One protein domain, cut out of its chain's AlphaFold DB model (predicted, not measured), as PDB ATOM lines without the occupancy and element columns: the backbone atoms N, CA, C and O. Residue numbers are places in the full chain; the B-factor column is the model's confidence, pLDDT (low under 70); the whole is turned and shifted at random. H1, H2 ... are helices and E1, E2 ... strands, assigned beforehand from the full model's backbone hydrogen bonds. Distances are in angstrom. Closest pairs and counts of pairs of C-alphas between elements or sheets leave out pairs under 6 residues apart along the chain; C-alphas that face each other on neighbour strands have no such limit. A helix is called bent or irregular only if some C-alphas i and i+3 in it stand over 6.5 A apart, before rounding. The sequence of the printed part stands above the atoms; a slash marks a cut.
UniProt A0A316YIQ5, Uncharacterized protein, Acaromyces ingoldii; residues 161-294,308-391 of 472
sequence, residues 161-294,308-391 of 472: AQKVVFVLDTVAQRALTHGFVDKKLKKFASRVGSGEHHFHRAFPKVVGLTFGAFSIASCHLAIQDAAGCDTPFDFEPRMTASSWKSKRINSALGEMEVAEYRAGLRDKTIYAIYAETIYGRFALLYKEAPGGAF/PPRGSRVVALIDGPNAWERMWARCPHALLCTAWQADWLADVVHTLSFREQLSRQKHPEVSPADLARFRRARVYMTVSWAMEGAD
ATOM      1  N   ALA A 161      38.971   8.868  82.111       76.56
ATOM      2  CA  ALA A 161      38.932  10.171  82.764       76.56
ATOM      3  C   ALA A 161      40.340  10.691  83.078       76.56
ATOM      4  O   ALA A 161      40.593  11.858  82.806       76.56
ATOM      5  N   GLN A 162      41.274   9.841  83.520       80.31
ATOM      6  CA  GLN A 162      42.686  10.219  83.688       80.31
ATOM      7  C   GLN A 162      43.296  10.711  82.370       80.31
ATOM      8  O   GLN A 162      43.954  11.747  82.333       80.31
ATOM      9  N   LYS A 163      43.016  10.022  81.258       80.31
ATOM     10  CA  LYS A 163      43.415  10.452  79.909       80.31
ATOM     11  C   LYS A 163      42.832  11.819  79.561       80.31
ATOM     12  O   LYS A 163      43.512  12.668  78.995       80.31
ATOM     13  N   VAL A 164      41.563  12.049  79.890       78.31
ATOM     14  CA  VAL A 164      40.933  13.354  79.680       78.31
ATOM     15  C   VAL A 164      41.623  14.419  80.536       78.31
ATOM     16  O   VAL A 164      42.027  15.423  79.965       78.31
ATOM     17  N   VAL A 165      41.845  14.188  81.834       77.69
ATOM     18  CA  VAL A 165      42.547  15.117  82.747       77.69
ATOM     19  C   VAL A 165      43.945  15.466  82.238       77.69
ATOM     20  O   VAL A 165      44.259  16.640  82.082       77.69
ATOM     21  N   PHE A 166      44.733  14.474  81.829       79.00
ATOM     22  CA  PHE A 166      46.059  14.705  81.252       79.00
ATOM     23  C   PHE A 166      46.026  15.614  80.011       79.00
ATOM     24  O   PHE A 166      46.857  16.511  79.831       79.00
ATOM     25  N   VAL A 167      45.034  15.418  79.133       74.62
ATOM     26  CA  VAL A 167      44.833  16.313  77.984       74.62
ATOM     27  C   VAL A 167      44.496  17.727  78.442       74.62
ATOM     28  O   VAL A 167      44.919  18.678  77.793       74.62
ATOM     29  N   LEU A 168      43.752  17.880  79.531       71.75
ATOM     30  CA  LEU A 168      43.318  19.177  80.041       71.75
ATOM     31  C   LEU A 168      44.480  19.969  80.620       71.75
ATOM     32  O   LEU A 168      44.592  21.141  80.280       71.75
ATOM     33  N   ASP A 169      45.377  19.336  81.376       70.75
ATOM     34  CA  ASP A 169      46.617  19.980  81.821       70.75
ATOM     35  C   ASP A 169      47.452  20.418  80.620       70.75
ATOM     36  O   ASP A 169      47.882  21.566  80.535       70.75
ATOM     37  N   THR A 170      47.559  19.559  79.602       73.19
ATOM     38  CA  THR A 170      48.250  19.921  78.357       73.19
ATOM     39  C   THR A 170      47.564  21.094  77.638       73.19
ATOM     40  O   THR A 170      48.234  21.929  77.030       73.19
ATOM     41  N   VAL A 171      46.229  21.153  77.632       70.69
ATOM     42  CA  VAL A 171      45.443  22.231  77.007       70.69
ATOM     43  C   VAL A 171      45.598  23.529  77.789       70.69
ATOM     44  O   VAL A 171      45.830  24.559  77.168       70.69
ATOM     45  N   ALA A 172      45.506  23.482  79.117       66.00
ATOM     46  CA  ALA A 172      45.632  24.632  80.003       66.00
ATOM     47  C   ALA A 172      47.057  25.197  79.973       66.00
ATOM     48  O   ALA A 172      47.237  26.383  79.715       66.00
ATOM     49  N   GLN A 173      48.074  24.343  80.111       68.81
ATOM     50  CA  GLN A 173      49.476  24.747  80.022       68.81
ATOM     51  C   GLN A 173      49.786  25.357  78.652       68.81
ATOM     52  O   GLN A 173      50.428  26.396  78.578       68.81
ATOM     53  N   ARG A 174      49.260  24.787  77.559       68.94
ATOM     54  CA  ARG A 174      49.412  25.386  76.222       68.94
ATOM     55  C   ARG A 174      48.625  26.664  76.009       68.94
ATOM     56  O   ARG A 174      49.071  27.515  75.245       68.94
ATOM     57  N   ALA A 175      47.445  26.776  76.604       64.56
ATOM     58  CA  ALA A 175      46.682  28.012  76.578       64.56
ATOM     59  C   ALA A 175      47.482  29.129  77.262       64.56
ATOM     60  O   ALA A 175      47.574  30.217  76.706       64.56
ATOM     61  N   LEU A 176      48.144  28.825  78.381       63.25
ATOM     62  CA  LEU A 176      49.023  29.757  79.085       63.25
ATOM     63  C   LEU A 176      50.292  30.090  78.283       63.25
ATOM     64  O   LEU A 176      50.618  31.261  78.124       63.25
ATOM     65  N   THR A 177      50.996  29.096  77.729       64.81
ATOM     66  CA  THR A 177      52.292  29.330  77.060       64.81
ATOM     67  C   THR A 177      52.176  29.858  75.631       64.81
ATOM     68  O   THR A 177      53.012  30.643  75.186       64.81
ATOM     69  N   HIS A 178      51.156  29.436  74.885       62.38
ATOM     70  CA  HIS A 178      51.030  29.742  73.456       62.38
ATOM     71  C   HIS A 178      49.769  30.537  73.104       62.38
ATOM     72  O   HIS A 178      49.577  30.870  71.936       62.38
ATOM     73  N   GLY A 179      48.858  30.785  74.057       54.09
ATOM     74  CA  GLY A 179      47.590  31.501  73.815       54.09
ATOM     75  C   GLY A 179      46.652  30.778  72.860       54.09
ATOM     76  O   GLY A 179      45.616  31.304  72.442       54.09
ATOM     77  N   PHE A 180      47.041  29.573  72.448       60.28
ATOM     78  CA  PHE A 180      46.310  28.785  71.498       60.28
ATOM     79  C   PHE A 180      46.695  27.316  71.563       60.28
ATOM     80  O   PHE A 180      47.850  26.908  71.448       60.28
ATOM     81  N   VAL A 181      45.657  26.498  71.605       62.75
ATOM     82  CA  VAL A 181      45.737  25.086  71.291       62.75
ATOM     83  C   VAL A 181      45.421  24.872  69.805       62.75
ATOM     84  O   VAL A 181      44.304  24.525  69.438       62.75
ATOM     85  N   ASP A 182      46.418  25.047  68.928       55.25
ATOM     86  CA  ASP A 182      46.292  24.774  67.472       55.25
ATOM     87  C   ASP A 182      46.229  23.270  67.141       55.25
ATOM     88  O   ASP A 182      46.197  22.824  65.991       55.25
ATOM     89  N   LYS A 183      46.269  22.422  68.171       61.47
ATOM     90  CA  LYS A 183      46.357  20.979  67.988       61.47
ATOM     91  C   LYS A 183      44.950  20.403  67.845       61.47
ATOM     92  O   LYS A 183      44.168  20.375  68.789       61.47
ATOM     93  N   LYS A 184      44.659  19.912  66.634       68.06
ATOM     94  CA  LYS A 184      43.469  19.114  66.306       68.06
ATOM     95  C   LYS A 184      43.281  18.002  67.342       68.06
ATOM     96  O   LYS A 184      44.268  17.397  67.764       68.06
ATOM     97  N   LEU A 185      42.025  17.700  67.673       71.75
ATOM     98  CA  LEU A 185      41.591  16.629  68.583       71.75
ATOM     99  C   LEU A 185      42.430  15.345  68.441       71.75
ATOM    100  O   LEU A 185      42.883  14.784  69.437       71.75
ATOM    101  N   LYS A 186      42.727  14.957  67.194       79.75
ATOM    102  CA  LYS A 186      43.624  13.858  66.815       79.75
ATOM    103  C   LYS A 186      44.960  13.815  67.572       79.75
ATOM    104  O   LYS A 186      45.349  12.746  68.024       79.75
ATOM    105  N   LYS A 187      45.660  14.948  67.731       78.94
ATOM    106  CA  LYS A 187      46.973  15.011  68.410       78.94
ATOM    107  C   LYS A 187      46.864  14.812  69.923       78.94
ATOM    108  O   LYS A 187      47.815  14.361  70.551       78.94
ATOM    109  N   PHE A 188      45.735  15.185  70.519       77.06
ATOM    110  CA  PHE A 188      45.488  14.936  71.938       77.06
ATOM    111  C   PHE A 188      45.066  13.499  72.173       77.06
ATOM    112  O   PHE A 188      45.633  12.846  73.039       77.06
ATOM    113  N   ALA A 189      44.156  12.990  71.343       79.75
ATOM    114  CA  ALA A 189      43.742  11.597  71.372       79.75
ATOM    115  C   ALA A 189      44.955  10.657  71.234       79.75
ATOM    116  O   ALA A 189      45.113   9.748  72.044       79.75
ATOM    117  N   SER A 190      45.877  10.942  70.303       81.69
ATOM    118  CA  SER A 190      47.102  10.150  70.136       81.69
ATOM    119  C   SER A 190      48.028  10.197  71.353       81.69
ATOM    120  O   SER A 190      48.596   9.173  71.710       81.69
ATOM    121  N   ARG A 191      48.162  11.356  72.017       77.94
ATOM    122  CA  ARG A 191      49.010  11.506  73.216       77.94
ATOM    123  C   ARG A 191      48.557  10.639  74.382       77.94
ATOM    124  O   ARG A 191      49.387  10.186  75.151       77.94
ATOM    125  N   VAL A 192      47.258  10.388  74.483       76.44
ATOM    126  CA  VAL A 192      46.690   9.533  75.533       76.44
ATOM    127  C   VAL A 192      46.421   8.107  75.071       76.44
ATOM    128  O   VAL A 192      45.668   7.372  75.712       76.44
ATOM    129  N   GLY A 193      46.978   7.716  73.920       80.50
ATOM    130  CA  GLY A 193      46.770   6.388  73.348       80.50
ATOM    131  C   GLY A 193      45.289   6.070  73.123       80.50
ATOM    132  O   GLY A 193      44.852   4.947  73.359       80.50
ATOM    133  N   SER A 194      44.480   7.066  72.747       80.44
ATOM    134  CA  SER A 194      43.049   6.906  72.487       80.44
ATOM    135  C   SER A 194      42.725   7.187  71.024       80.44
ATOM    136  O   SER A 194      43.263   8.104  70.403       80.44
ATOM    137  N   GLY A 195      41.793   6.418  70.460       83.81
ATOM    138  CA  GLY A 195      41.229   6.735  69.153       83.81
ATOM    139  C   GLY A 195      40.451   8.053  69.202       83.81
ATOM    140  O   GLY A 195      39.691   8.297  70.138       83.81
ATOM    141  N   GLU A 196      40.580   8.886  68.167       85.62
ATOM    142  CA  GLU A 196      39.915  10.199  68.082       85.62
ATOM    143  C   GLU A 196      38.399  10.110  68.316       85.62
ATOM    144  O   GLU A 196      37.823  10.913  69.050       85.62
ATOM    145  N   HIS A 197      37.759   9.075  67.765       84.88
ATOM    146  CA  HIS A 197      36.335   8.813  67.960       84.88
ATOM    147  C   HIS A 197      35.977   8.530  69.428       84.88
ATOM    148  O   HIS A 197      34.978   9.042  69.942       84.88
ATOM    149  N   HIS A 198      36.793   7.722  70.110       82.38
ATOM    150  CA  HIS A 198      36.583   7.395  71.515       82.38
ATOM    151  C   HIS A 198      36.763   8.642  72.383       82.38
ATOM    152  O   HIS A 198      35.895   8.957  73.195       82.38
ATOM    153  N   PHE A 199      37.824   9.409  72.127       82.44
ATOM    154  CA  PHE A 199      38.101  10.657  72.825       82.44
ATOM    155  C   PHE A 199      36.970  11.684  72.646       82.44
ATOM    156  O   PHE A 199      36.474  12.234  73.627       82.44
ATOM    157  N   HIS A 200      36.459  11.870  71.423       84.50
ATOM    158  CA  HIS A 200      35.331  12.770  71.150       84.50
ATOM    159  C   HIS A 200      34.048  12.384  71.912       84.50
ATOM    160  O   HIS A 200      33.278  13.248  72.336       84.50
ATOM    161  N   ARG A 201      33.796  11.080  72.096       84.38
ATOM    162  CA  ARG A 201      32.633  10.577  72.846       84.38
ATOM    163  C   ARG A 201      32.826  10.638  74.359       84.38
ATOM    164  O   ARG A 201      31.851  10.859  75.077       84.38
ATOM    165  N   ALA A 202      34.045  10.410  74.831       82.38
ATOM    166  CA  ALA A 202      34.383  10.361  76.245       82.38
ATOM    167  C   ALA A 202      34.532  11.751  76.867       82.38
ATOM    168  O   ALA A 202      33.968  12.004  77.930       82.38
ATOM    169  N   PHE A 203      35.226  12.664  76.184       84.25
ATOM    170  CA  PHE A 203      35.585  13.977  76.718       84.25
ATOM    171  C   PHE A 203      34.383  14.734  77.304       84.25
ATOM    172  O   PHE A 203      34.430  15.123  78.470       84.25
ATOM    173  N   PRO A 204      33.240  14.855  76.605       85.56
ATOM    174  CA  PRO A 204      32.115  15.600  77.150       85.56
ATOM    175  C   PRO A 204      31.362  14.882  78.277       85.56
ATOM    176  O   PRO A 204      30.483  15.485  78.881       85.56
ATOM    177  N   LYS A 205      31.605  13.585  78.511       82.94
ATOM    178  CA  LYS A 205      31.019  12.863  79.654       82.94
ATOM    179  C   LYS A 205      31.729  13.238  80.955       82.94
ATOM    180  O   LYS A 205      31.075  13.344  81.987       82.94
ATOM    181  N   VAL A 206      33.033  13.493  80.864       82.00
ATOM    182  CA  VAL A 206      33.874  13.949  81.976       82.00
ATOM    183  C   VAL A 206      33.729  15.463  82.146       82.00
ATOM    184  O   VAL A 206      33.340  15.956  83.202       82.00
ATOM    185  N   VAL A 207      33.957  16.214  81.065       81.88
ATOM    186  CA  VAL A 207      34.100  17.677  81.097       81.88
ATOM    187  C   VAL A 207      32.774  18.405  80.917       81.88
ATOM    188  O   VAL A 207      32.687  19.577  81.252       81.88
ATOM    189  N   GLY A 208      31.709  17.758  80.438       82.56
ATOM    190  CA  GLY A 208      30.404  18.408  80.233       82.56
ATOM    191  C   GLY A 208      30.357  19.400  79.060       82.56
ATOM    192  O   GLY A 208      29.297  19.944  78.769       82.56
ATOM    193  N   LEU A 209      31.474  19.597  78.355       84.38
ATOM    194  CA  LEU A 209      31.611  20.436  77.164       84.38
ATOM    195  C   LEU A 209      32.192  19.624  76.004       84.38
ATOM    196  O   LEU A 209      32.851  18.601  76.204       84.38
ATOM    197  N   THR A 210      31.978  20.084  74.773       87.06
ATOM    198  CA  THR A 210      32.765  19.584  73.639       87.06
ATOM    199  C   THR A 210      34.217  20.029  73.792       87.06
ATOM    200  O   THR A 210      34.490  21.071  74.386       87.06
ATOM    201  N   PHE A 211      35.159  19.269  73.230       83.88
ATOM    202  CA  PHE A 211      36.578  19.636  73.278       83.88
ATOM    203  C   PHE A 211      36.837  21.032  72.695       83.88
ATOM    204  O   PHE A 211      37.593  21.806  73.268       83.88
ATOM    205  N   GLY A 212      36.162  21.380  71.593       84.38
ATOM    206  CA  GLY A 212      36.272  22.708  70.986       84.38
ATOM    207  C   GLY A 212      35.790  23.826  71.912       84.38
ATOM    208  O   GLY A 212      36.515  24.796  72.106       84.38
ATOM    209  N   ALA A 213      34.612  23.671  72.530       85.94
ATOM    210  CA  ALA A 213      34.083  24.657  73.473       85.94
ATOM    211  C   ALA A 213      34.978  24.793  74.710       85.94
ATOM    212  O   ALA A 213      35.289  25.904  75.122       85.94
ATOM    213  N   PHE A 214      35.449  23.671  75.258       85.44
ATOM    214  CA  PHE A 214      36.379  23.687  76.381       85.44
ATOM    215  C   PHE A 214      37.696  24.377  76.019       85.44
ATOM    216  O   PHE A 214      38.152  25.243  76.750       85.44
ATOM    217  N   SER A 215      38.287  24.051  74.867       83.12
ATOM    218  CA  SER A 215      39.534  24.673  74.422       83.12
ATOM    219  C   SER A 215      39.392  26.185  74.243       83.12
ATOM    220  O   SER A 215      40.327  26.903  74.587       83.12
ATOM    221  N   ILE A 216      38.252  26.667  73.734       85.62
ATOM    222  CA  ILE A 216      37.956  28.104  73.642       85.62
ATOM    223  C   ILE A 216      37.875  28.711  75.044       85.62
ATOM    224  O   ILE A 216      38.597  29.665  75.317       85.62
ATOM    225  N   ALA A 217      37.078  28.115  75.937       88.88
ATOM    226  CA  ALA A 217      36.922  28.573  77.315       88.88
ATOM    227  C   ALA A 217      38.265  28.664  78.045       88.88
ATOM    228  O   ALA A 217      38.594  29.702  78.598       88.88
ATOM    229  N   SER A 218      39.076  27.604  77.994       85.50
ATOM    230  CA  SER A 218      40.391  27.574  78.634       85.50
ATOM    231  C   SER A 218      41.349  28.594  78.042       85.50
ATOM    232  O   SER A 218      42.106  29.192  78.792       85.50
ATOM    233  N   CYS A 219      41.320  28.820  76.724       82.75
ATOM    234  CA  CYS A 219      42.119  29.889  76.124       82.75
ATOM    235  C   CYS A 219      41.664  31.258  76.628       82.75
ATOM    236  O   CYS A 219      42.503  32.065  76.996       82.75
ATOM    237  N   HIS A 220      40.358  31.523  76.662       87.44
ATOM    238  CA  HIS A 220      39.842  32.818  77.097       87.44
ATOM    239  C   HIS A 220      40.128  33.073  78.577       87.44
ATOM    240  O   HIS A 220      40.627  34.138  78.912       87.44
ATOM    241  N   LEU A 221      39.895  32.081  79.438       87.94
ATOM    242  CA  LEU A 221      40.190  32.169  80.866       87.94
ATOM    243  C   LEU A 221      41.692  32.319  81.124       87.94
ATOM    244  O   LEU A 221      42.072  33.186  81.891       87.94
ATOM    245  N   ALA A 222      42.557  31.575  80.423       82.62
ATOM    246  CA  ALA A 222      44.009  31.751  80.535       82.62
ATOM    247  C   ALA A 222      44.471  33.140  80.064       82.62
ATOM    248  O   ALA A 222      45.378  33.727  80.650       82.62
ATOM    249  N   ILE A 223      43.843  33.678  79.010       82.44
ATOM    250  CA  ILE A 223      44.089  35.047  78.551       82.44
ATOM    251  C   ILE A 223      43.649  36.045  79.618       82.44
ATOM    252  O   ILE A 223      44.417  36.945  79.923       82.44
ATOM    253  N   GLN A 224      42.462  35.884  80.202       85.31
ATOM    254  CA  GLN A 224      41.973  36.743  81.283       85.31
ATOM    255  C   GLN A 224      42.889  36.675  82.509       85.31
ATOM    256  O   GLN A 224      43.262  37.726  83.020       85.31
ATOM    257  N   ASP A 225      43.332  35.473  82.883       81.12
ATOM    258  CA  ASP A 225      44.198  35.227  84.037       81.12
ATOM    259  C   ASP A 225      45.606  35.810  83.875       81.12
ATOM    260  O   ASP A 225      46.244  36.135  84.870       81.12
ATOM    261  N   ALA A 226      46.123  35.906  82.646       76.25
ATOM    262  CA  ALA A 226      47.461  36.450  82.391       76.25
ATOM    263  C   ALA A 226      47.446  37.915  81.928       76.25
ATOM    264  O   ALA A 226      48.431  38.642  82.096       76.25
ATOM    265  N   ALA A 227      46.359  38.352  81.285       75.12
ATOM    266  CA  ALA A 227      46.130  39.754  80.958       75.12
ATOM    267  C   ALA A 227      45.753  40.528  82.215       75.12
ATOM    268  O   ALA A 227      46.167  41.672  82.369       75.12
ATOM    269  N   GLY A 228      44.982  39.902  83.097       63.69
ATOM    270  CA  GLY A 228      44.602  40.425  84.389       63.69
ATOM    271  C   GLY A 228      45.571  39.995  85.480       63.69
ATOM    272  O   GLY A 228      46.099  38.895  85.455       63.69
ATOM    273  N   CYS A 229      45.765  40.833  86.491       52.66
ATOM    274  CA  CYS A 229      46.321  40.416  87.778       52.66
ATOM    275  C   CYS A 229      45.307  39.528  88.542       52.66
ATOM    276  O   CYS A 229      44.812  39.924  89.591       52.66
ATOM    277  N   ASP A 230      44.873  38.389  87.980       53.25
ATOM    278  CA  ASP A 230      43.968  37.444  88.674       53.25
ATOM    279  C   ASP A 230      44.700  36.555  89.678       53.25
ATOM    280  O   ASP A 230      44.090  35.882  90.512       53.25
ATOM    281  N   THR A 231      46.016  36.621  89.636       49.94
ATOM    282  CA  THR A 231      46.923  36.232  90.695       49.94
ATOM    283  C   THR A 231      46.925  37.292  91.807       49.94
ATOM    284  O   THR A 231      46.732  38.471  91.510       49.94
ATOM    285  N   PRO A 232      47.096  36.905  93.086       48.28
ATOM    286  CA  PRO A 232      47.157  37.851  94.208       48.28
ATOM    287  C   PRO A 232      48.142  38.995  93.920       48.28
ATOM    288  O   PRO A 232      49.052  38.815  93.114       48.28
ATOM    289  N   PHE A 233      47.940  40.153  94.566       48.69
ATOM    290  CA  PHE A 233      48.608  41.447  94.308       48.69
ATOM    291  C   PHE A 233      50.145  41.400  94.118       48.69
ATOM    292  O   PHE A 233      50.702  42.329  93.545       48.69
ATOM    293  N   ASP A 234      50.806  40.310  94.516       46.59
ATOM    294  CA  ASP A 234      52.253  40.077  94.437       46.59
ATOM    295  C   ASP A 234      52.743  39.374  93.155       46.59
ATOM    296  O   ASP A 234      53.910  38.988  93.060       46.59
ATOM    297  N   PHE A 235      51.883  39.139  92.165       44.91
ATOM    298  CA  PHE A 235      52.264  38.371  90.980       44.91
ATOM    299  C   PHE A 235      52.440  39.273  89.758       44.91
ATOM    300  O   PHE A 235      51.492  39.868  89.243       44.91
ATOM    301  N   GLU A 236      53.674  39.331  89.265       48.44
ATOM    302  CA  GLU A 236      54.008  40.007  88.015       48.44
ATOM    303  C   GLU A 236      53.187  39.427  86.843       48.44
ATOM    304  O   GLU A 236      53.144  38.201  86.666       48.44
ATOM    305  N   PRO A 237      52.548  40.268  86.008       52.47
ATOM    306  CA  PRO A 237      51.789  39.808  84.852       52.47
ATOM    307  C   PRO A 237      52.707  39.083  83.854       52.47
ATOM    308  O   PRO A 237      53.428  39.696  83.072       52.47
ATOM    309  N   ARG A 238      52.642  37.745  83.836       54.62
ATOM    310  CA  ARG A 238      53.526  36.849  83.055       54.62
ATOM    311  C   ARG A 238      53.255  36.804  81.551       54.62
ATOM    312  O   ARG A 238      53.662  35.863  80.872       54.62
ATOM    313  N   MET A 239      52.525  37.765  81.004       55.19
ATOM    314  CA  MET A 239      52.125  37.707  79.602       55.19
ATOM    315  C   MET A 239      53.323  38.048  78.701       55.19
ATOM    316  O   MET A 239      53.538  39.198  78.316       55.19
ATOM    317  N   THR A 240      54.081  37.028  78.304       53.06
ATOM    318  CA  THR A 240      54.979  37.066  77.146       53.06
ATOM    319  C   THR A 240      54.123  36.945  75.880       53.06
ATOM    320  O   THR A 240      54.058  35.924  75.207       53.06
ATOM    321  N   ALA A 241      53.382  38.017  75.591       50.03
ATOM    322  CA  ALA A 241      52.286  38.108  74.620       50.03
ATOM    323  C   ALA A 241      52.631  37.777  73.152       50.03
ATOM    324  O   ALA A 241      51.752  37.831  72.293       50.03
ATOM    325  N   SER A 242      53.890  37.475  72.830       53.56
ATOM    326  CA  SER A 242      54.366  37.340  71.449       53.56
ATOM    327  C   SER A 242      53.766  36.144  70.701       53.56
ATOM    328  O   SER A 242      53.734  36.155  69.472       53.56
ATOM    329  N   SER A 243      53.256  35.127  71.404       57.00
ATOM    330  CA  SER A 243      52.692  33.915  70.788       57.00
ATOM    331  C   SER A 243      51.173  33.969  70.555       57.00
ATOM    332  O   SER A 243      50.617  33.101  69.876       57.00
ATOM    333  N   TRP A 244      50.476  34.980  71.084       67.69
ATOM    334  CA  TRP A 244      49.014  35.009  71.122       67.69
ATOM    335  C   TRP A 244      48.437  35.749  69.907       67.69
ATOM    336  O   TRP A 244      48.822  36.869  69.587       67.69
ATOM    337  N   LYS A 245      47.459  35.148  69.215       70.88
ATOM    338  CA  LYS A 245      46.803  35.799  68.063       70.88
ATOM    339  C   LYS A 245      45.902  36.943  68.549       70.88
ATOM    340  O   LYS A 245      44.914  36.662  69.226       70.88
ATOM    341  N   SER A 246      46.145  38.185  68.116       73.44
ATOM    342  CA  SER A 246      45.419  39.394  68.568       73.44
ATOM    343  C   SER A 246      43.894  39.258  68.521       73.44
ATOM    344  O   SER A 246      43.205  39.623  69.464       73.44
ATOM    345  N   LYS A 247      43.344  38.625  67.473       76.50
ATOM    346  CA  LYS A 247      41.895  38.379  67.353       76.50
ATOM    347  C   LYS A 247      41.317  37.555  68.515       76.50
ATOM    348  O   LYS A 247      40.182  37.780  68.916       76.50
ATOM    349  N   ARG A 248      42.073  36.585  69.036       75.12
ATOM    350  CA  ARG A 248      41.642  35.734  70.160       75.12
ATOM    351  C   ARG A 248      41.730  36.468  71.478       75.12
ATOM    352  O   ARG A 248      40.838  36.313  72.296       75.12
ATOM    353  N   ILE A 249      42.780  37.264  71.645       79.31
ATOM    354  CA  ILE A 249      42.943  38.109  72.820       79.31
ATOM    355  C   ILE A 249      41.770  39.079  72.909       79.31
ATOM    356  O   ILE A 249      41.046  39.070  73.896       79.31
ATOM    357  N   ASN A 250      41.496  39.797  71.820       82.69
ATOM    358  CA  ASN A 250      40.366  40.714  71.762       82.69
ATOM    359  C   ASN A 250      39.056  39.963  72.024       82.69
ATOM    360  O   ASN A 250      38.264  40.401  72.840       82.69
ATOM    361  N   SER A 251      38.835  38.790  71.420       85.19
ATOM    362  CA  SER A 251      37.625  37.999  71.692       85.19
ATOM    363  C   SER A 251      37.498  37.540  73.151       85.19
ATOM    364  O   SER A 251      36.382  37.483  73.656       85.19
ATOM    365  N   ALA A 252      38.602  37.186  73.813       86.00
ATOM    366  CA  ALA A 252      38.618  36.732  75.203       86.00
ATOM    367  C   ALA A 252      38.340  37.864  76.197       86.00
ATOM    368  O   ALA A 252      37.743  37.625  77.245       86.00
ATOM    369  N   LEU A 253      38.752  39.082  75.846       87.31
ATOM    370  CA  LEU A 253      38.595  40.289  76.654       87.31
ATOM    371  C   LEU A 253      37.354  41.103  76.248       87.31
ATOM    372  O   LEU A 253      37.288  42.302  76.497       87.31
ATOM    373  N   GLY A 254      36.379  40.485  75.572       86.19
ATOM    374  CA  GLY A 254      35.151  41.162  75.154       86.19
ATOM    375  C   GLY A 254      35.410  42.344  74.218       86.19
ATOM    376  O   GLY A 254      34.832  43.405  74.394       86.19
ATOM    377  N   GLU A 255      36.301  42.188  73.244       87.25
ATOM    378  CA  GLU A 255      36.764  43.213  72.296       87.25
ATOM    379  C   GLU A 255      37.424  44.431  72.972       87.25
ATOM    380  O   GLU A 255      37.358  45.538  72.446       87.25
ATOM    381  N   MET A 256      38.017  44.242  74.154       85.06
ATOM    382  CA  MET A 256      38.890  45.227  74.802       85.06
ATOM    383  C   MET A 256      40.344  45.003  74.391       85.06
ATOM    384  O   MET A 256      40.765  43.866  74.143       85.06
ATOM    385  N   GLU A 257      41.131  46.076  74.355       83.31
ATOM    386  CA  GLU A 257      42.578  45.946  74.216       83.31
ATOM    387  C   GLU A 257      43.203  45.431  75.519       83.31
ATOM    388  O   GLU A 257      42.741  45.733  76.620       83.31
ATOM    389  N   VAL A 258      44.304  44.681  75.418       80.75
ATOM    390  CA  VAL A 258      45.024  44.169  76.602       80.75
ATOM    391  C   VAL A 258      45.494  45.302  77.505       80.75
ATOM    392  O   VAL A 258      45.423  45.183  78.725       80.75
ATOM    393  N   ALA A 259      46.003  46.385  76.911       79.75
ATOM    394  CA  ALA A 259      46.499  47.533  77.657       79.75
ATOM    395  C   ALA A 259      45.373  48.185  78.474       79.75
ATOM    396  O   ALA A 259      45.547  48.430  79.665       79.75
ATOM    397  N   GLU A 260      44.197  48.367  77.866       82.50
ATOM    398  CA  GLU A 260      43.003  48.876  78.549       82.50
ATOM    399  C   GLU A 260      42.538  47.926  79.660       82.50
ATOM    400  O   GLU A 260      42.262  48.358  80.782       82.50
ATOM    401  N   TYR A 261      42.499  46.621  79.371       82.69
ATOM    402  CA  TYR A 261      42.121  45.593  80.339       82.69
ATOM    403  C   TYR A 261      43.047  45.591  81.566       82.69
ATOM    404  O   TYR A 261      42.582  45.462  82.698       82.69
ATOM    405  N   ARG A 262      44.353  45.809  81.362       78.81
ATOM    406  CA  ARG A 262      45.360  45.925  82.431       78.81
ATOM    407  C   ARG A 262      45.265  47.209  83.237       78.81
ATOM    408  O   ARG A 262      45.500  47.178  84.439       78.81
ATOM    409  N   ALA A 263      44.931  48.319  82.589       79.19
ATOM    410  CA  ALA A 263      44.801  49.619  83.241       79.19
ATOM    411  C   ALA A 263      43.578  49.710  84.177       79.19
ATOM    412  O   ALA A 263      43.427  50.686  84.912       79.19
ATOM    413  N   GLY A 264      42.709  48.694  84.169       76.56
ATOM    414  CA  GLY A 264      41.556  48.614  85.058       76.56
ATOM    415  C   GLY A 264      40.301  49.303  84.520       76.56
ATOM    416  O   GLY A 264      39.506  49.814  85.304       76.56
ATOM    417  N   LEU A 265      40.138  49.352  83.189       83.19
ATOM    418  CA  LEU A 265      38.883  49.674  82.485       83.19
ATOM    419  C   LEU A 265      38.104  50.903  83.013       83.19
ATOM    420  O   LEU A 265      36.880  50.947  82.909       83.19
ATOM    421  N   ARG A 266      38.797  51.905  83.569       79.12
ATOM    422  CA  ARG A 266      38.181  53.017  84.322       79.12
ATOM    423  C   ARG A 266      37.266  53.887  83.467       79.12
ATOM    424  O   ARG A 266      36.219  54.310  83.939       79.12
ATOM    425  N   ASP A 267      37.646  54.087  82.210       79.50
ATOM    426  CA  ASP A 267      36.937  54.953  81.262       79.50
ATOM    427  C   ASP A 267      35.921  54.184  80.401       79.50
ATOM    428  O   ASP A 267      35.457  54.676  79.371       79.50
ATOM    429  N   LYS A 268      35.609  52.932  80.763       81.50
ATOM    430  CA  LYS A 268      34.694  52.074  80.007       81.50
ATOM    431  C   LYS A 268      33.427  51.822  80.812       81.50
ATOM    432  O   LYS A 268      33.475  51.523  82.002       81.50
ATOM    433  N   THR A 269      32.285  51.846  80.132       85.62
ATOM    434  CA  THR A 269      31.023  51.369  80.701       85.62
ATOM    435  C   THR A 269      31.071  49.848  80.805       85.62
ATOM    436  O   THR A 269      30.852  49.132  79.825       85.62
ATOM    437  N   ILE A 270      31.408  49.362  81.997       89.12
ATOM    438  CA  ILE A 270      31.449  47.943  82.338       89.12
ATOM    439  C   ILE A 270      30.352  47.663  83.357       89.12
ATOM    440  O   ILE A 270      30.177  48.408  84.319       89.12
ATOM    441  N   TYR A 271      29.638  46.567  83.157       89.62
ATOM    442  CA  TYR A 271      28.639  46.070  84.088       89.62
ATOM    443  C   TYR A 271      29.198  44.875  84.850       89.62
ATOM    444  O   TYR A 271      29.929  44.050  84.293       89.62
ATOM    445  N   ALA A 272      28.840  44.787  86.126       90.62
ATOM    446  CA  ALA A 272      29.322  43.760  87.032       90.62
ATOM    447  C   ALA A 272      28.164  43.000  87.677       90.62
ATOM    448  O   ALA A 272      27.281  43.606  88.280       90.62
ATOM    449  N   ILE A 273      28.212  41.670  87.605       91.81
ATOM    450  CA  ILE A 273      27.337  40.767  88.360       91.81
ATOM    451  C   ILE A 273      28.205  40.023  89.365       91.81
ATOM    452  O   ILE A 273      29.172  39.368  88.978       91.81
ATOM    453  N   TYR A 274      27.841  40.092  90.640       92.06
ATOM    454  CA  TYR A 274      28.489  39.339  91.705       92.06
ATOM    455  C   TYR A 274      27.508  38.333  92.297       92.06
ATOM    456  O   TYR A 274      26.382  38.694  92.622       92.06
ATOM    457  N   ALA A 275      27.940  37.083  92.429       92.00
ATOM    458  CA  ALA A 275      27.154  36.007  93.009       92.00
ATOM    459  C   ALA A 275      27.993  35.227  94.023       92.00
ATOM    460  O   ALA A 275      29.078  34.725  93.709       92.00
ATOM    461  N   GLU A 276      27.465  35.085  95.235       92.00
ATOM    462  CA  GLU A 276      28.015  34.205  96.260       92.00
ATOM    463  C   GLU A 276      27.217  32.902  96.280       92.00
ATOM    464  O   GLU A 276      25.994  32.896  96.392       92.00
ATOM    465  N   THR A 277      27.915  31.780  96.125       89.56
ATOM    466  CA  THR A 277      27.303  30.451  96.076       89.56
ATOM    467  C   THR A 277      28.021  29.516  97.037       89.56
ATOM    468  O   THR A 277      29.185  29.728  97.381       89.56
ATOM    469  N   ILE A 278      27.392  28.389  97.374       87.31
ATOM    470  CA  ILE A 278      28.051  27.312  98.140       87.31
ATOM    471  C   ILE A 278      29.284  26.727  97.421       87.31
ATOM    472  O   ILE A 278      30.051  25.971  98.012       87.31
ATOM    473  N   TYR A 279      29.450  27.028  96.129       84.50
ATOM    474  CA  TYR A 279      30.543  26.555  95.281       84.50
ATOM    475  C   TYR A 279      31.658  27.591  95.101       84.50
ATOM    476  O   TYR A 279      32.614  27.318  94.367       84.50
ATOM    477  N   GLY A 280      31.535  28.750  95.749       88.69
ATOM    478  CA  GLY A 280      32.471  29.862  95.678       88.69
ATOM    479  C   GLY A 280      31.798  31.174  95.281       88.69
ATOM    480  O   GLY A 280      30.601  31.232  94.986       88.69
ATOM    481  N   ARG A 281      32.607  32.230  95.263       92.12
ATOM    482  CA  ARG A 281      32.212  33.571  94.831       92.12
ATOM    483  C   ARG A 281      32.612  33.773  93.380       92.12
ATOM    484  O   ARG A 281      33.722  33.405  92.986       92.12
ATOM    485  N   PHE A 282      31.701  34.349  92.609       93.19
ATOM    486  CA  PHE A 282      31.868  34.609  91.189       93.19
ATOM    487  C   PHE A 282      31.565  36.073  90.902       93.19
ATOM    488  O   PHE A 282      30.538  36.597  91.324       93.19
ATOM    489  N   ALA A 283      32.452  36.716  90.153       93.06
ATOM    490  CA  ALA A 283      32.232  38.030  89.582       93.06
ATOM    491  C   ALA A 283      32.321  37.939  88.058       93.06
ATOM    492  O   ALA A 283      33.265  37.383  87.495       93.06
ATOM    493  N   LEU A 284      31.314  38.481  87.391       93.44
ATOM    494  CA  LEU A 284      31.188  38.507  85.948       93.44
ATOM    495  C   LEU A 284      31.199  39.958  85.486       93.44
ATOM    496  O   LEU A 284      30.320  40.735  85.849       93.44
ATOM    497  N   LEU A 285      32.178  40.291  84.652       92.31
ATOM    498  CA  LEU A 285      32.277  41.585  83.995       92.31
ATOM    499  C   LEU A 285      31.821  41.447  82.551       92.31
ATOM    500  O   LEU A 285      32.272  40.546  81.835       92.31
ATOM    501  N   TYR A 286      30.957  42.348  82.106       91.69
ATOM    502  CA  TYR A 286      30.481  42.369  80.732       91.69
ATOM    503  C   TYR A 286      30.272  43.794  80.229       91.69
ATOM    504  O   TYR A 286      30.152  44.744  80.998       91.69
ATOM    505  N   LYS A 287      30.220  43.930  78.906       88.94
ATOM    506  CA  LYS A 287      29.871  45.175  78.222       88.94
ATOM    507  C   LYS A 287      28.788  44.920  77.185       88.94
ATOM    508  O   LYS A 287      28.586  43.783  76.754       88.94
ATOM    509  N   GLU A 288      28.124  45.971  76.743       84.62
ATOM    510  CA  GLU A 288      27.220  45.889  75.598       84.62
ATOM    511  C   GLU A 288      28.009  45.649  74.307       84.62
ATOM    512  O   GLU A 288      29.096  46.201  74.101       84.62
ATOM    513  N   ALA A 289      27.492  44.779  73.437       77.94
ATOM    514  CA  ALA A 289      28.076  44.594  72.118       77.94
ATOM    515  C   ALA A 289      27.820  45.848  71.261       77.94
ATOM    516  O   ALA A 289      26.734  46.428  71.334       77.94
ATOM    517  N   PRO A 290      28.775  46.253  70.406       66.31
ATOM    518  CA  PRO A 290      28.567  47.370  69.491       66.31
ATOM    519  C   PRO A 290      27.360  47.093  68.577       66.31
ATOM    520  O   PRO A 290      27.326  46.088  67.868       66.31
ATOM    521  N   GLY A 291      26.356  47.974  68.623       62.66
ATOM    522  CA  GLY A 291      25.096  47.831  67.879       62.66
ATOM    523  C   GLY A 291      24.016  46.992  68.574       62.66
ATOM    524  O   GLY A 291      22.953  46.774  67.994       62.66
ATOM    525  N   GLY A 292      24.255  46.523  69.801       57.12
ATOM    526  CA  GLY A 292      23.213  45.946  70.640       57.12
ATOM    527  C   GLY A 292      22.296  47.043  71.170       57.12
ATOM    528  O   GLY A 292      22.759  47.965  71.832       57.12
ATOM    529  N   ALA A 293      20.993  46.947  70.907       51.84
ATOM    530  CA  ALA A 293      20.011  47.717  71.657       51.84
ATOM    531  C   ALA A 293      19.920  47.097  73.051       51.84
ATOM    532  O   ALA A 293      19.125  46.180  73.281       51.84
ATOM    533  N   PHE A 294      20.779  47.544  73.966       52.12
ATOM    534  CA  PHE A 294      20.599  47.229  75.369       52.12
ATOM    535  C   PHE A 294      19.347  47.943  75.843       52.12
ATOM    536  O   PHE A 294      19.328  49.122  76.185       52.12
ATOM    537  N   PRO A 308      19.136  36.681  80.983       68.81
ATOM    538  CA  PRO A 308      20.506  37.174  80.907       68.81
ATOM    539  C   PRO A 308      20.559  38.488  80.115       68.81
ATOM    540  O   PRO A 308      19.751  38.664  79.199       68.81
ATOM    541  N   PRO A 309      21.525  39.380  80.390       72.81
ATOM    542  CA  PRO A 309      21.734  40.584  79.589       72.81
ATOM    543  C   PRO A 309      22.159  40.177  78.168       72.81
ATOM    544  O   PRO A 309      23.315  39.841  77.902       72.81
ATOM    545  N   ARG A 310      21.181  40.097  77.261       80.50
ATOM    546  CA  ARG A 310      21.377  39.667  75.872       80.50
ATOM    547  C   ARG A 310      22.005  40.786  75.052       80.50
ATOM    548  O   ARG A 310      21.754  41.961  75.288       80.50
ATOM    549  N   GLY A 311      22.780  40.406  74.041       80.38
ATOM    550  CA  GLY A 311      23.540  41.362  73.237       80.38
ATOM    551  C   GLY A 311      24.763  41.909  73.974       80.38
ATOM    552  O   GLY A 311      25.282  42.954  73.598       80.38
ATOM    553  N   SER A 312      25.232  41.210  75.007       86.81
ATOM    554  CA  SER A 312      26.419  41.582  75.772       86.81
ATOM    555  C   SER A 312      27.614  40.686  75.436       86.81
ATOM    556  O   SER A 312      27.480  39.588  74.889       86.81
ATOM    557  N   ARG A 313      28.813  41.170  75.760       88.94
ATOM    558  CA  ARG A 313      30.080  40.444  75.644       88.94
ATOM    559  C   ARG A 313      30.693  40.278  77.023       88.94
ATOM    560  O   ARG A 313      30.867  41.262  77.739       88.94
ATOM    561  N   VAL A 314      31.059  39.044  77.360       91.44
ATOM    562  CA  VAL A 314      31.826  38.752  78.575       91.44
ATOM    563  C   VAL A 314      33.218  39.352  78.429       91.44
ATOM    564  O   VAL A 314      33.935  39.051  77.476       91.44
ATOM    565  N   VAL A 315      33.587  40.188  79.391       90.69
ATOM    566  CA  VAL A 315      34.908  40.808  79.504       90.69
ATOM    567  C   VAL A 315      35.788  39.978  80.435       90.69
ATOM    568  O   VAL A 315      36.928  39.682  80.088       90.69
ATOM    569  N   ALA A 316      35.248  39.543  81.579       90.81
ATOM    570  CA  ALA A 316      35.963  38.696  82.531       90.81
ATOM    571  C   ALA A 316      35.019  37.781  83.318       90.81
ATOM    572  O   ALA A 316      33.900  38.178  83.646       90.81
ATOM    573  N   LEU A 317      35.500  36.585  83.673       93.00
ATOM    574  CA  LEU A 317      34.894  35.738  84.702       93.00
ATOM    575  C   LEU A 317      35.926  35.449  85.799       93.00
ATOM    576  O   LEU A 317      36.889  34.706  85.590       93.00
ATOM    577  N   ILE A 318      35.682  36.017  86.974       90.44
ATOM    578  CA  ILE A 318      36.550  35.938  88.146       90.44
ATOM    579  C   ILE A 318      35.900  34.988  89.154       90.44
ATOM    580  O   ILE A 318      34.750  35.185  89.540       90.44
ATOM    581  N   ASP A 319      36.625  33.966  89.599       90.25
ATOM    582  CA  ASP A 319      36.167  32.998  90.596       90.25
ATOM    583  C   ASP A 319      37.148  32.883  91.766       90.25
ATOM    584  O   ASP A 319      38.361  32.979  91.591       90.25
ATOM    585  N   GLY A 320      36.633  32.690  92.978       88.19
ATOM    586  CA  GLY A 320      37.442  32.486  94.184       88.19
ATOM    587  C   GLY A 320      37.062  33.421  95.332       88.19
ATOM    588  O   GLY A 320      36.237  34.311  95.149       88.19
ATOM    589  N   PRO A 321      37.658  33.245  96.525       86.81
ATOM    590  CA  PRO A 321      37.242  33.952  97.741       86.81
ATOM    591  C   PRO A 321      37.325  35.477  97.608       86.81
ATOM    592  O   PRO A 321      36.465  36.170  98.146       86.81
ATOM    593  N   ASN A 322      38.287  35.961  96.816       87.94
ATOM    594  CA  ASN A 322      38.539  37.385  96.602       87.94
ATOM    595  C   ASN A 322      38.004  37.874  95.242       87.94
ATOM    596  O   ASN A 322      38.632  38.689  94.560       87.94
ATOM    597  N   ALA A 323      36.934  37.254  94.726       89.06
ATOM    598  CA  ALA A 323      36.385  37.611  93.417       89.06
ATOM    599  C   ALA A 323      35.863  39.053  93.393       89.06
ATOM    600  O   ALA A 323      36.078  39.756  92.408       89.06
ATOM    601  N   TRP A 324      35.241  39.501  94.486       88.31
ATOM    602  CA  TRP A 324      34.722  40.859  94.629       88.31
ATOM    603  C   TRP A 324      35.839  41.904  94.642       88.31
ATOM    604  O   TRP A 324      35.802  42.861  93.876       88.31
ATOM    605  N   GLU A 325      36.871  41.697  95.455       87.31
ATOM    606  CA  GLU A 325      37.998  42.618  95.596       87.31
ATOM    607  C   GLU A 325      38.790  42.715  94.291       87.31
ATOM    608  O   GLU A 325      39.133  43.813  93.858       87.31
ATOM    609  N   ARG A 326      39.030  41.582  93.613       84.88
ATOM    610  CA  ARG A 326      39.688  41.575  92.294       84.88
ATOM    611  C   ARG A 326      38.847  42.264  91.227       84.88
ATOM    612  O   ARG A 326      39.397  42.969  90.384       84.88
ATOM    613  N   MET A 327      37.528  42.091  91.271       87.94
ATOM    614  CA  MET A 327      36.608  42.799  90.385       87.94
ATOM    615  C   MET A 327      36.680  44.312  90.614       87.94
ATOM    616  O   MET A 327      36.857  45.048  89.650       87.94
ATOM    617  N   TRP A 328      36.612  44.773  91.864       84.62
ATOM    618  CA  TRP A 328      36.678  46.198  92.207       84.62
ATOM    619  C   TRP A 328      38.027  46.833  91.903       84.62
ATOM    620  O   TRP A 328      38.078  47.934  91.360       84.62
ATOM    621  N   ALA A 329      39.123  46.131  92.190       82.62
ATOM    622  CA  ALA A 329      40.457  46.587  91.823       82.62
ATOM    623  C   ALA A 329      40.599  46.738  90.299       82.62
ATOM    624  O   ALA A 329      41.278  47.650  89.826       82.62
ATOM    625  N   ARG A 330      39.942  45.859  89.525       78.56
ATOM    626  CA  ARG A 330      39.978  45.883  88.060       78.56
ATOM    627  C   ARG A 330      38.974  46.838  87.435       78.56
ATOM    628  O   ARG A 330      39.243  47.317  86.347       78.56
ATOM    629  N   CYS A 331      37.822  47.076  88.039       84.62
ATOM    630  CA  CYS A 331      36.778  47.929  87.481       84.62
ATOM    631  C   CYS A 331      36.111  48.717  88.613       84.62
ATOM    632  O   CYS A 331      34.975  48.416  88.981       84.62
ATOM    633  N   PRO A 332      36.787  49.744  89.158       81.81
ATOM    634  CA  PRO A 332      36.274  50.512  90.294       81.81
ATOM    635  C   PRO A 332      35.031  51.343  89.953       81.81
ATOM    636  O   PRO A 332      34.387  51.895  90.835       81.81
ATOM    637  N   HIS A 333      34.692  51.461  88.672       82.38
ATOM    638  CA  HIS A 333      33.503  52.166  88.199       82.38
ATOM    639  C   HIS A 333      32.512  51.220  87.513       82.38
ATOM    640  O   HIS A 333      31.654  51.673  86.760       82.38
ATOM    641  N   ALA A 334      32.630  49.905  87.744       83.25
ATOM    642  CA  ALA A 334      31.663  48.962  87.206       83.25
ATOM    643  C   ALA A 334      30.268  49.242  87.775       83.25
ATOM    644  O   ALA A 334      30.079  49.367  88.986       83.25
ATOM    645  N   LEU A 335      29.278  49.295  86.890       82.19
ATOM    646  CA  LEU A 335      27.884  49.446  87.273       82.19
ATOM    647  C   LEU A 335      27.392  48.112  87.831       82.19
ATOM    648  O   LEU A 335      27.261  47.120  87.103       82.19
ATOM    649  N   LEU A 336      27.162  48.088  89.144       79.88
ATOM    650  CA  LEU A 336      26.645  46.912  89.822       79.88
ATOM    651  C   LEU A 336      25.231  46.613  89.340       79.88
ATOM    652  O   LEU A 336      24.336  47.457  89.337       79.88
ATOM    653  N   CYS A 337      25.071  45.372  88.922       77.06
ATOM    654  CA  CYS A 337      23.819  44.824  88.466       77.06
ATOM    655  C   CYS A 337      22.871  44.523  89.633       77.06
ATOM    656  O   CYS A 337      23.254  44.434  90.797       77.06
ATOM    657  N   THR A 338      21.603  44.367  89.286       77.12
ATOM    658  CA  THR A 338      20.494  44.116  90.215       77.12
ATOM    659  C   THR A 338      20.572  42.740  90.898       77.12
ATOM    660  O   THR A 338      21.224  41.821  90.399       77.12
ATOM    661  N   ALA A 339      19.838  42.566  92.006       77.88
ATOM    662  CA  ALA A 339      19.774  41.305  92.758       77.88
ATOM    663  C   ALA A 339      19.386  40.092  91.888       77.88
ATOM    664  O   ALA A 339      20.000  39.036  91.990       77.88
ATOM    665  N   TRP A 340      18.450  40.259  90.948       78.31
ATOM    666  CA  TRP A 340      18.022  39.157  90.080       78.31
ATOM    667  C   TRP A 340      19.135  38.658  89.144       78.31
ATOM    668  O   TRP A 340      19.163  37.483  88.780       78.31
ATOM    669  N   GLN A 341      20.077  39.522  88.745       80.81
ATOM    670  CA  GLN A 341      21.212  39.118  87.908       80.81
ATOM    671  C   GLN A 341      22.212  38.285  88.707       80.81
ATOM    672  O   GLN A 341      22.799  37.345  88.164       80.81
ATOM    673  N   ALA A 342      22.383  38.613  89.991       85.88
ATOM    674  CA  ALA A 342      23.155  37.802  90.922       85.88
ATOM    675  C   ALA A 342      22.512  36.420  91.102       85.88
ATOM    676  O   ALA A 342      23.213  35.416  90.967       85.88
ATOM    677  N   ASP A 343      21.187  36.362  91.287       85.00
ATOM    678  CA  ASP A 343      20.433  35.104  91.388       85.00
ATOM    679  C   ASP A 343      20.571  34.257  90.117       85.00
ATOM    680  O   ASP A 343      20.879  33.069  90.187       85.00
ATOM    681  N   TRP A 344      20.450  34.868  88.935       87.38
ATOM    682  CA  TRP A 344      20.651  34.174  87.662       87.38
ATOM    683  C   TRP A 344      22.056  33.560  87.541       87.38
ATOM    684  O   TRP A 344      22.205  32.401  87.136       87.38
ATOM    685  N   LEU A 345      23.106  34.317  87.881       89.50
ATOM    686  CA  LEU A 345      24.474  33.798  87.848       89.50
ATOM    687  C   LEU A 345      24.659  32.674  88.878       89.50
ATOM    688  O   LEU A 345      25.282  31.656  88.561       89.50
ATOM    689  N   ALA A 346      24.088  32.824  90.075       89.88
ATOM    690  CA  ALA A 346      24.088  31.789  91.099       89.88
ATOM    691  C   ALA A 346      23.404  30.510  90.592       89.88
ATOM    692  O   ALA A 346      23.997  29.435  90.684       89.88
ATOM    693  N   ASP A 347      22.230  30.606  89.968       88.00
ATOM    694  CA  ASP A 347      21.494  29.475  89.393       88.00
ATOM    695  C   ASP A 347      22.299  28.738  88.320       88.00
ATOM    696  O   ASP A 347      22.341  27.498  88.293       88.00
ATOM    697  N   VAL A 348      22.995  29.479  87.450       89.44
ATOM    698  CA  VAL A 348      23.913  28.903  86.458       89.44
ATOM    699  C   VAL A 348      25.022  28.115  87.158       89.44
ATOM    700  O   VAL A 348      25.275  26.955  86.809       89.44
ATOM    701  N   VAL A 349      25.670  28.707  88.163       91.19
ATOM    702  CA  VAL A 349      26.745  28.060  88.928       91.19
ATOM    703  C   VAL A 349      26.228  26.819  89.659       91.19
ATOM    704  O   VAL A 349      26.837  25.753  89.537       91.19
ATOM    705  N   HIS A 350      25.100  26.909  90.361       88.31
ATOM    706  CA  HIS A 350      24.481  25.794  91.076       88.31
ATOM    707  C   HIS A 350      24.127  24.644  90.128       88.31
ATOM    708  O   HIS A 350      24.517  23.499  90.371       88.31
ATOM    709  N   THR A 351      23.473  24.938  89.003       86.38
ATOM    710  CA  THR A 351      23.076  23.933  88.006       86.38
ATOM    711  C   THR A 351      24.284  23.192  87.430       86.38
ATOM    712  O   THR A 351      24.276  21.964  87.280       86.38
ATOM    713  N   LEU A 352      25.350  23.922  87.095       87.50
ATOM    714  CA  LEU A 352      26.561  23.342  86.516       87.50
ATOM    715  C   LEU A 352      27.385  22.557  87.545       87.50
ATOM    716  O   LEU A 352      27.935  21.505  87.201       87.50
ATOM    717  N   SER A 353      27.427  23.029  88.789       84.19
ATOM    718  CA  SER A 353      28.164  22.401  89.891       84.19
ATOM    719  C   SER A 353      27.462  21.146  90.410       84.19
ATOM    720  O   SER A 353      28.112  20.147  90.712       84.19
ATOM    721  N   PHE A 354      26.129  21.115  90.419       80.62
ATOM    722  CA  PHE A 354      25.382  19.890  90.705       80.62
ATOM    723  C   PHE A 354      25.681  18.797  89.664       80.62
ATOM    724  O   PHE A 354      25.976  17.647  89.997       80.62
ATOM    725  N   ARG A 355      25.706  19.161  88.373       76.69
ATOM    726  CA  ARG A 355      26.093  18.231  87.296       76.69
ATOM    727  C   ARG A 355      27.537  17.748  87.433       76.69
ATOM    728  O   ARG A 355      27.833  16.610  87.080       76.69
ATOM    729  N   GLU A 356      28.435  18.587  87.939       77.81
ATOM    730  CA  GLU A 356      29.814  18.219  88.262       77.81
ATOM    731  C   GLU A 356      29.905  17.217  89.416       77.81
ATOM    732  O   GLU A 356      30.630  16.235  89.285       77.81
ATOM    733  N   GLN A 357      29.138  17.390  90.497       77.19
ATOM    734  CA  GLN A 357      29.093  16.417  91.597       77.19
ATOM    735  C   GLN A 357      28.669  15.027  91.098       77.19
ATOM    736  O   GLN A 357      29.291  14.023  91.447       77.19
ATOM    737  N   LEU A 358      27.687  14.967  90.193       73.50
ATOM    738  CA  LEU A 358      27.291  13.722  89.525       73.50
ATOM    739  C   LEU A 358      28.399  13.152  88.621       73.50
ATOM    740  O   LEU A 358      28.526  11.934  88.497       73.50
ATOM    741  N   SER A 359      29.201  14.005  87.976       70.19
ATOM    742  CA  SER A 359      30.386  13.572  87.221       70.19
ATOM    743  C   SER A 359      31.482  13.029  88.142       70.19
ATOM    744  O   SER A 359      32.068  12.008  87.803       70.19
ATOM    745  N   ARG A 360      31.723  13.638  89.311       73.88
ATOM    746  CA  ARG A 360      32.708  13.175  90.305       73.88
ATOM    747  C   ARG A 360      32.357  11.799  90.861       73.88
ATOM    748  O   ARG A 360      33.231  10.953  90.981       73.88
ATOM    749  N   GLN A 361      31.076  11.540  91.122       77.19
ATOM    750  CA  GLN A 361      30.613  10.202  91.513       77.19
ATOM    751  C   GLN A 361      30.919   9.138  90.446       77.19
ATOM    752  O   GLN A 361      31.144   7.978  90.775       77.19
ATOM    753  N   LYS A 362      30.927   9.523  89.163       75.25
ATOM    754  CA  LYS A 362      31.231   8.627  88.034       75.25
ATOM    755  C   LYS A 362      32.722   8.530  87.719       75.25
ATOM    756  O   LYS A 362      33.126   7.564  87.079       75.25
ATOM    757  N   HIS A 363      33.495   9.535  88.121       77.88
ATOM    758  CA  HIS A 363      34.915   9.687  87.827       77.88
ATOM    759  C   HIS A 363      35.674  10.126  89.093       77.88
ATOM    760  O   HIS A 363      36.135  11.272  89.159       77.88
ATOM    761  N   PRO A 364      35.759   9.264  90.127       78.88
ATOM    762  CA  PRO A 364      36.430   9.585  91.389       78.88
ATOM    763  C   PRO A 364      37.929   9.881  91.229       78.88
ATOM    764  O   PRO A 364      38.519  10.507  92.100       78.88
ATOM    765  N   GLU A 365      38.537   9.462  90.118       80.56
ATOM    766  CA  GLU A 365      39.939   9.710  89.776       80.56
ATOM    767  C   GLU A 365      40.266  11.172  89.424       80.56
ATOM    768  O   GLU A 365      41.438  11.522  89.311       80.56
ATOM    769  N   VAL A 366      39.261  12.021  89.192       79.69
ATOM    770  CA  VAL A 366      39.474  13.426  88.822       79.69
ATOM    771  C   VAL A 366      39.689  14.252  90.086       79.69
ATOM    772  O   VAL A 366      38.852  14.241  90.992       79.69
ATOM    773  N   SER A 367      40.788  15.009  90.133       82.50
ATOM    774  CA  SER A 367      41.109  15.832  91.297       82.50
ATOM    775  C   SER A 367      40.067  16.948  91.516       82.50
ATOM    776  O   SER A 367      39.470  17.449  90.556       82.50
ATOM    777  N   PRO A 368      39.846  17.406  92.764       79.88
ATOM    778  CA  PRO A 368      38.983  18.557  93.035       79.88
ATOM    779  C   PRO A 368      39.407  19.833  92.289       79.88
ATOM    780  O   PRO A 368      38.549  20.611  91.872       79.88
ATOM    781  N   ALA A 369      40.713  20.032  92.087       80.75
ATOM    782  CA  ALA A 369      41.248  21.177  91.357       80.75
ATOM    783  C   ALA A 369      40.854  21.142  89.871       80.75
ATOM    784  O   ALA A 369      40.429  22.154  89.312       80.75
ATOM    785  N   ASP A 370      40.913  19.969  89.237       82.12
ATOM    786  CA  ASP A 370      40.495  19.808  87.841       82.12
ATOM    787  C   ASP A 370      38.995  20.017  87.672       82.12
ATOM    788  O   ASP A 370      38.547  20.672  86.729       82.12
ATOM    789  N   LEU A 371      38.210  19.522  88.626       79.69
ATOM    790  CA  LEU A 371      36.772  19.753  88.650       79.69
ATOM    791  C   LEU A 371      36.434  21.248  88.754       79.69
ATOM    792  O   LEU A 371      35.584  21.724  87.997       79.69
ATOM    793  N   ALA A 372      37.148  22.007  89.593       81.50
ATOM    794  CA  ALA A 372      37.000  23.459  89.678       81.50
ATOM    795  C   ALA A 372      37.340  24.155  88.347       81.50
ATOM    796  O   ALA A 372      36.579  25.003  87.875       81.50
ATOM    797  N   ARG A 373      38.412  23.731  87.660       82.69
ATOM    798  CA  ARG A 373      38.747  24.236  86.314       82.69
ATOM    799  C   ARG A 373      37.637  23.940  85.301       82.69
ATOM    800  O   ARG A 373      37.293  24.802  84.488       82.69
ATOM    801  N   PHE A 374      37.034  22.748  85.342       85.31
ATOM    802  CA  PHE A 374      35.907  22.414  84.459       85.31
ATOM    803  C   PHE A 374      34.686  23.259  84.773       85.31
ATOM    804  O   PHE A 374      34.007  23.695  83.844       85.31
ATOM    805  N   ARG A 375      34.408  23.502  86.056       87.69
ATOM    806  CA  ARG A 375      33.322  24.374  86.500       87.69
ATOM    807  C   ARG A 375      33.479  25.762  85.913       87.69
ATOM    808  O   ARG A 375      32.578  26.213  85.212       87.69
ATOM    809  N   ARG A 376      34.641  26.388  86.111       89.12
ATOM    810  CA  ARG A 376      34.926  27.730  85.597       89.12
ATOM    811  C   ARG A 376      34.754  27.795  84.078       89.12
ATOM    812  O   ARG A 376      34.051  28.669  83.580       89.12
ATOM    813  N   ALA A 377      35.279  26.812  83.343       89.94
ATOM    814  CA  ALA A 377      35.103  26.721  81.891       89.94
ATOM    815  C   ALA A 377      33.630  26.544  81.464       89.94
ATOM    816  O   ALA A 377      33.185  27.157  80.493       89.94
ATOM    817  N   ARG A 378      32.850  25.721  82.179       91.06
ATOM    818  CA  ARG A 378      31.410  25.525  81.920       91.06
ATOM    819  C   ARG A 378      30.608  26.790  82.185       91.06
ATOM    820  O   ARG A 378      29.738  27.112  81.376       91.06
ATOM    821  N   VAL A 379      30.888  27.469  83.297       92.25
ATOM    822  CA  VAL A 379      30.243  28.735  83.665       92.25
ATOM    823  C   VAL A 379      30.552  29.767  82.591       92.25
ATOM    824  O   VAL A 379      29.619  30.300  82.001       92.25
ATOM    825  N   TYR A 380      31.828  29.940  82.235       93.38
ATOM    826  CA  TYR A 380      32.252  30.871  81.189       93.38
ATOM    827  C   TYR A 380      31.509  30.651  79.869       93.38
ATOM    828  O   TYR A 380      30.918  31.586  79.331       93.38
ATOM    829  N   MET A 381      31.487  29.416  79.358       92.25
ATOM    830  CA  MET A 381      30.814  29.119  78.088       92.25
ATOM    831  C   MET A 381      29.305  29.316  78.167       92.25
ATOM    832  O   MET A 381      28.712  29.856  77.238       92.25
ATOM    833  N   THR A 382      28.683  28.883  79.265       90.69
ATOM    834  CA  THR A 382      27.238  29.032  79.467       90.69
ATOM    835  C   THR A 382      26.851  30.503  79.491       90.69
ATOM    836  O   THR A 382      25.960  30.909  78.753       90.69
ATOM    837  N   VAL A 383      27.540  31.296  80.309       91.44
ATOM    838  CA  VAL A 383      27.301  32.732  80.460       91.44
ATOM    839  C   VAL A 383      27.546  33.461  79.142       91.44
ATOM    840  O   VAL A 383      26.695  34.235  78.717       91.44
ATOM    841  N   SER A 384      28.656  33.164  78.460       91.00
ATOM    842  CA  SER A 384      28.978  33.780  77.168       91.00
ATOM    843  C   SER A 384      27.879  33.513  76.141       91.00
ATOM    844  O   SER A 384      27.366  34.445  75.534       91.00
ATOM    845  N   TRP A 385      27.433  32.262  76.006       89.06
ATOM    846  CA  TRP A 385      26.329  31.916  75.109       89.06
ATOM    847  C   TRP A 385      25.011  32.587  75.502       89.06
ATOM    848  O   TRP A 385      24.294  33.072  74.629       89.06
ATOM    849  N   ALA A 386      24.697  32.644  76.797       86.44
ATOM    850  CA  ALA A 386      23.495  33.301  77.301       86.44
ATOM    851  C   ALA A 386      23.463  34.794  76.932       86.44
ATOM    852  O   ALA A 386      22.461  35.289  76.414       86.44
ATOM    853  N   MET A 387      24.580  35.490  77.161       86.75
ATOM    854  CA  MET A 387      24.750  36.916  76.872       86.75
ATOM    855  C   MET A 387      24.785  37.210  75.370       86.75
ATOM    856  O   MET A 387      24.264  38.226  74.921       86.75
ATOM    857  N   GLU A 388      25.302  36.289  74.558       84.50
ATOM    858  CA  GLU A 388      25.236  36.368  73.093       84.50
ATOM    859  C   GLU A 388      23.823  36.118  72.532       84.50
ATOM    860  O   GLU A 388      23.608  36.236  71.327       84.50
ATOM    861  N   GLY A 389      22.848  35.792  73.388       77.12
ATOM    862  CA  GLY A 389      21.467  35.526  72.992       77.12
ATOM    863  C   GLY A 389      21.237  34.108  72.468       77.12
ATOM    864  O   GLY A 389      20.207  33.844  71.846       77.12
ATOM    865  N   ALA A 390      22.165  33.178  72.709       72.94
ATOM    866  CA  ALA A 390      21.932  31.776  72.405       72.94
ATOM    867  C   ALA A 390      20.845  31.214  73.329       72.94
ATOM    868  O   ALA A 390      20.844  31.432  74.542       72.94
ATOM    869  N   ASP A 391      19.934  30.433  72.752       66.75
ATOM    870  CA  ASP A 391      18.949  29.699  73.533       66.75
ATOM    871  C   ASP A 391      19.647  28.601  74.350       66.75
ATOM    872  O   ASP A 391      20.019  27.543  73.828       66.75
TER     873      ASP A 391
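This is residues 161 to 294 and 308 to 391 of the 472 residues of an uncharacterized protein of Acaromyces ingoldii (UniProt A0A316YIQ5). A small, twisted sheet of three strands, E1 to E3, makes one end of the domain, with the long helical hairpin H8 and H9 over one face and the short helix H7 over the other. H9 crosses H4 near the middle, and H1, H2 and H3 gather round the first part of H4 at the end away from the sheet, while H5 and H6 sit by its later part. The printed part has 218 residues, with nine named helices and three named strands in the order H1 to H6, E1 to E3, H7 to H9; the sheet runs E1, E2, E3, antiparallel throughout, and the class is mostly helix. The whole is compact, with a radius of gyration of the C-alphas of 17.1 A, and spans 50 by 38 by 37 A.

Begin at H1, residues 161 to 178: with residues 171 to 176 alone it touches H4, residues 211 to 227, at a steep tilt of 43 degrees, the same way, the closest C-alphas being those of Ala 175 and Cys 219, 5.0 A apart. H2, residues 185 to 191, touches H3, residues 196 to 207, about perpendicular at 88 degrees, closest at the C-alphas of Ala 189 and Glu 196, 5.2 A. H4 is the hub and touches five helices: H1, H3, H5, residues 246 to 252, H6, residues 258 to 263, and H9, residues 368 to 387. H4 and H9 stand about perpendicular at 84 degrees, with the C-alphas of Ala 217 and Ala 377 closest at 5.3 A. H4 and H6 only just touch, with 3 pairs of C-alphas within 8 A, closest at Ala 227 and Val 258, 6.3 A. H4 and H5 each only graze the sheet. Next look at the hairpin of E1, residues 271 to 277, and E2, residues 280 to 288, where N 273 and O 284 are 2.9 A apart, within hydrogen-bond range. E2 is the inner strand, and beside it E3, residues 312 to 319, has N 318 and O 283 within range at 2.8 A. H7, residues 323 to 330, is on the sheet at a height of 8.7 A. H8, residues 339 to 362, and H9 are on the opposite face, at heights of 10.1 A and 9.6 A over the sheet. H8 and H9 form a helical hairpin, opposite ways at a steep tilt of 43 degrees, closest at the C-alphas of Val 349 and Val 379, 6.4 A. H1 and H8 are apart. In H3, 6 of 8 O i to N i+4 pairs are within hydrogen-bond range; in the other eight helices every such pair is.

Find C-alpha 161 at (38.932, 10.171, 82.764); from there H1 runs 24.8 A to C-alpha 178. H3 is only just irregular: C-alphas 201 and 204 are 6.6 A apart. H4 is 23.6 A long. E1 and E3 are each 19.7 A long and E2 is 26.2 A; E3 bends by 58 degrees at residue 315. H8, the longest helix, starts with C-alpha 339 at (19.774, 41.305, 92.758) and runs 34.9 A. H9 runs 28.3 A and ends with C-alpha 387 at (24.750, 36.916, 76.872).

The two C-alphas farthest apart are those of Gly 193 and Asp 267, 50.2 A. Residues 295 to 307 are cut out, and C-alphas 294 and 308 are 11.5 A apart across the gap. Of the links that are printed whole, H4 to H5 is the long one, with 18 residues. Look for pLDDT under 70 at residues 172 to 184, 228 to 244, 290 to 294, 308 and 391; the mean of the printed part is 79.1.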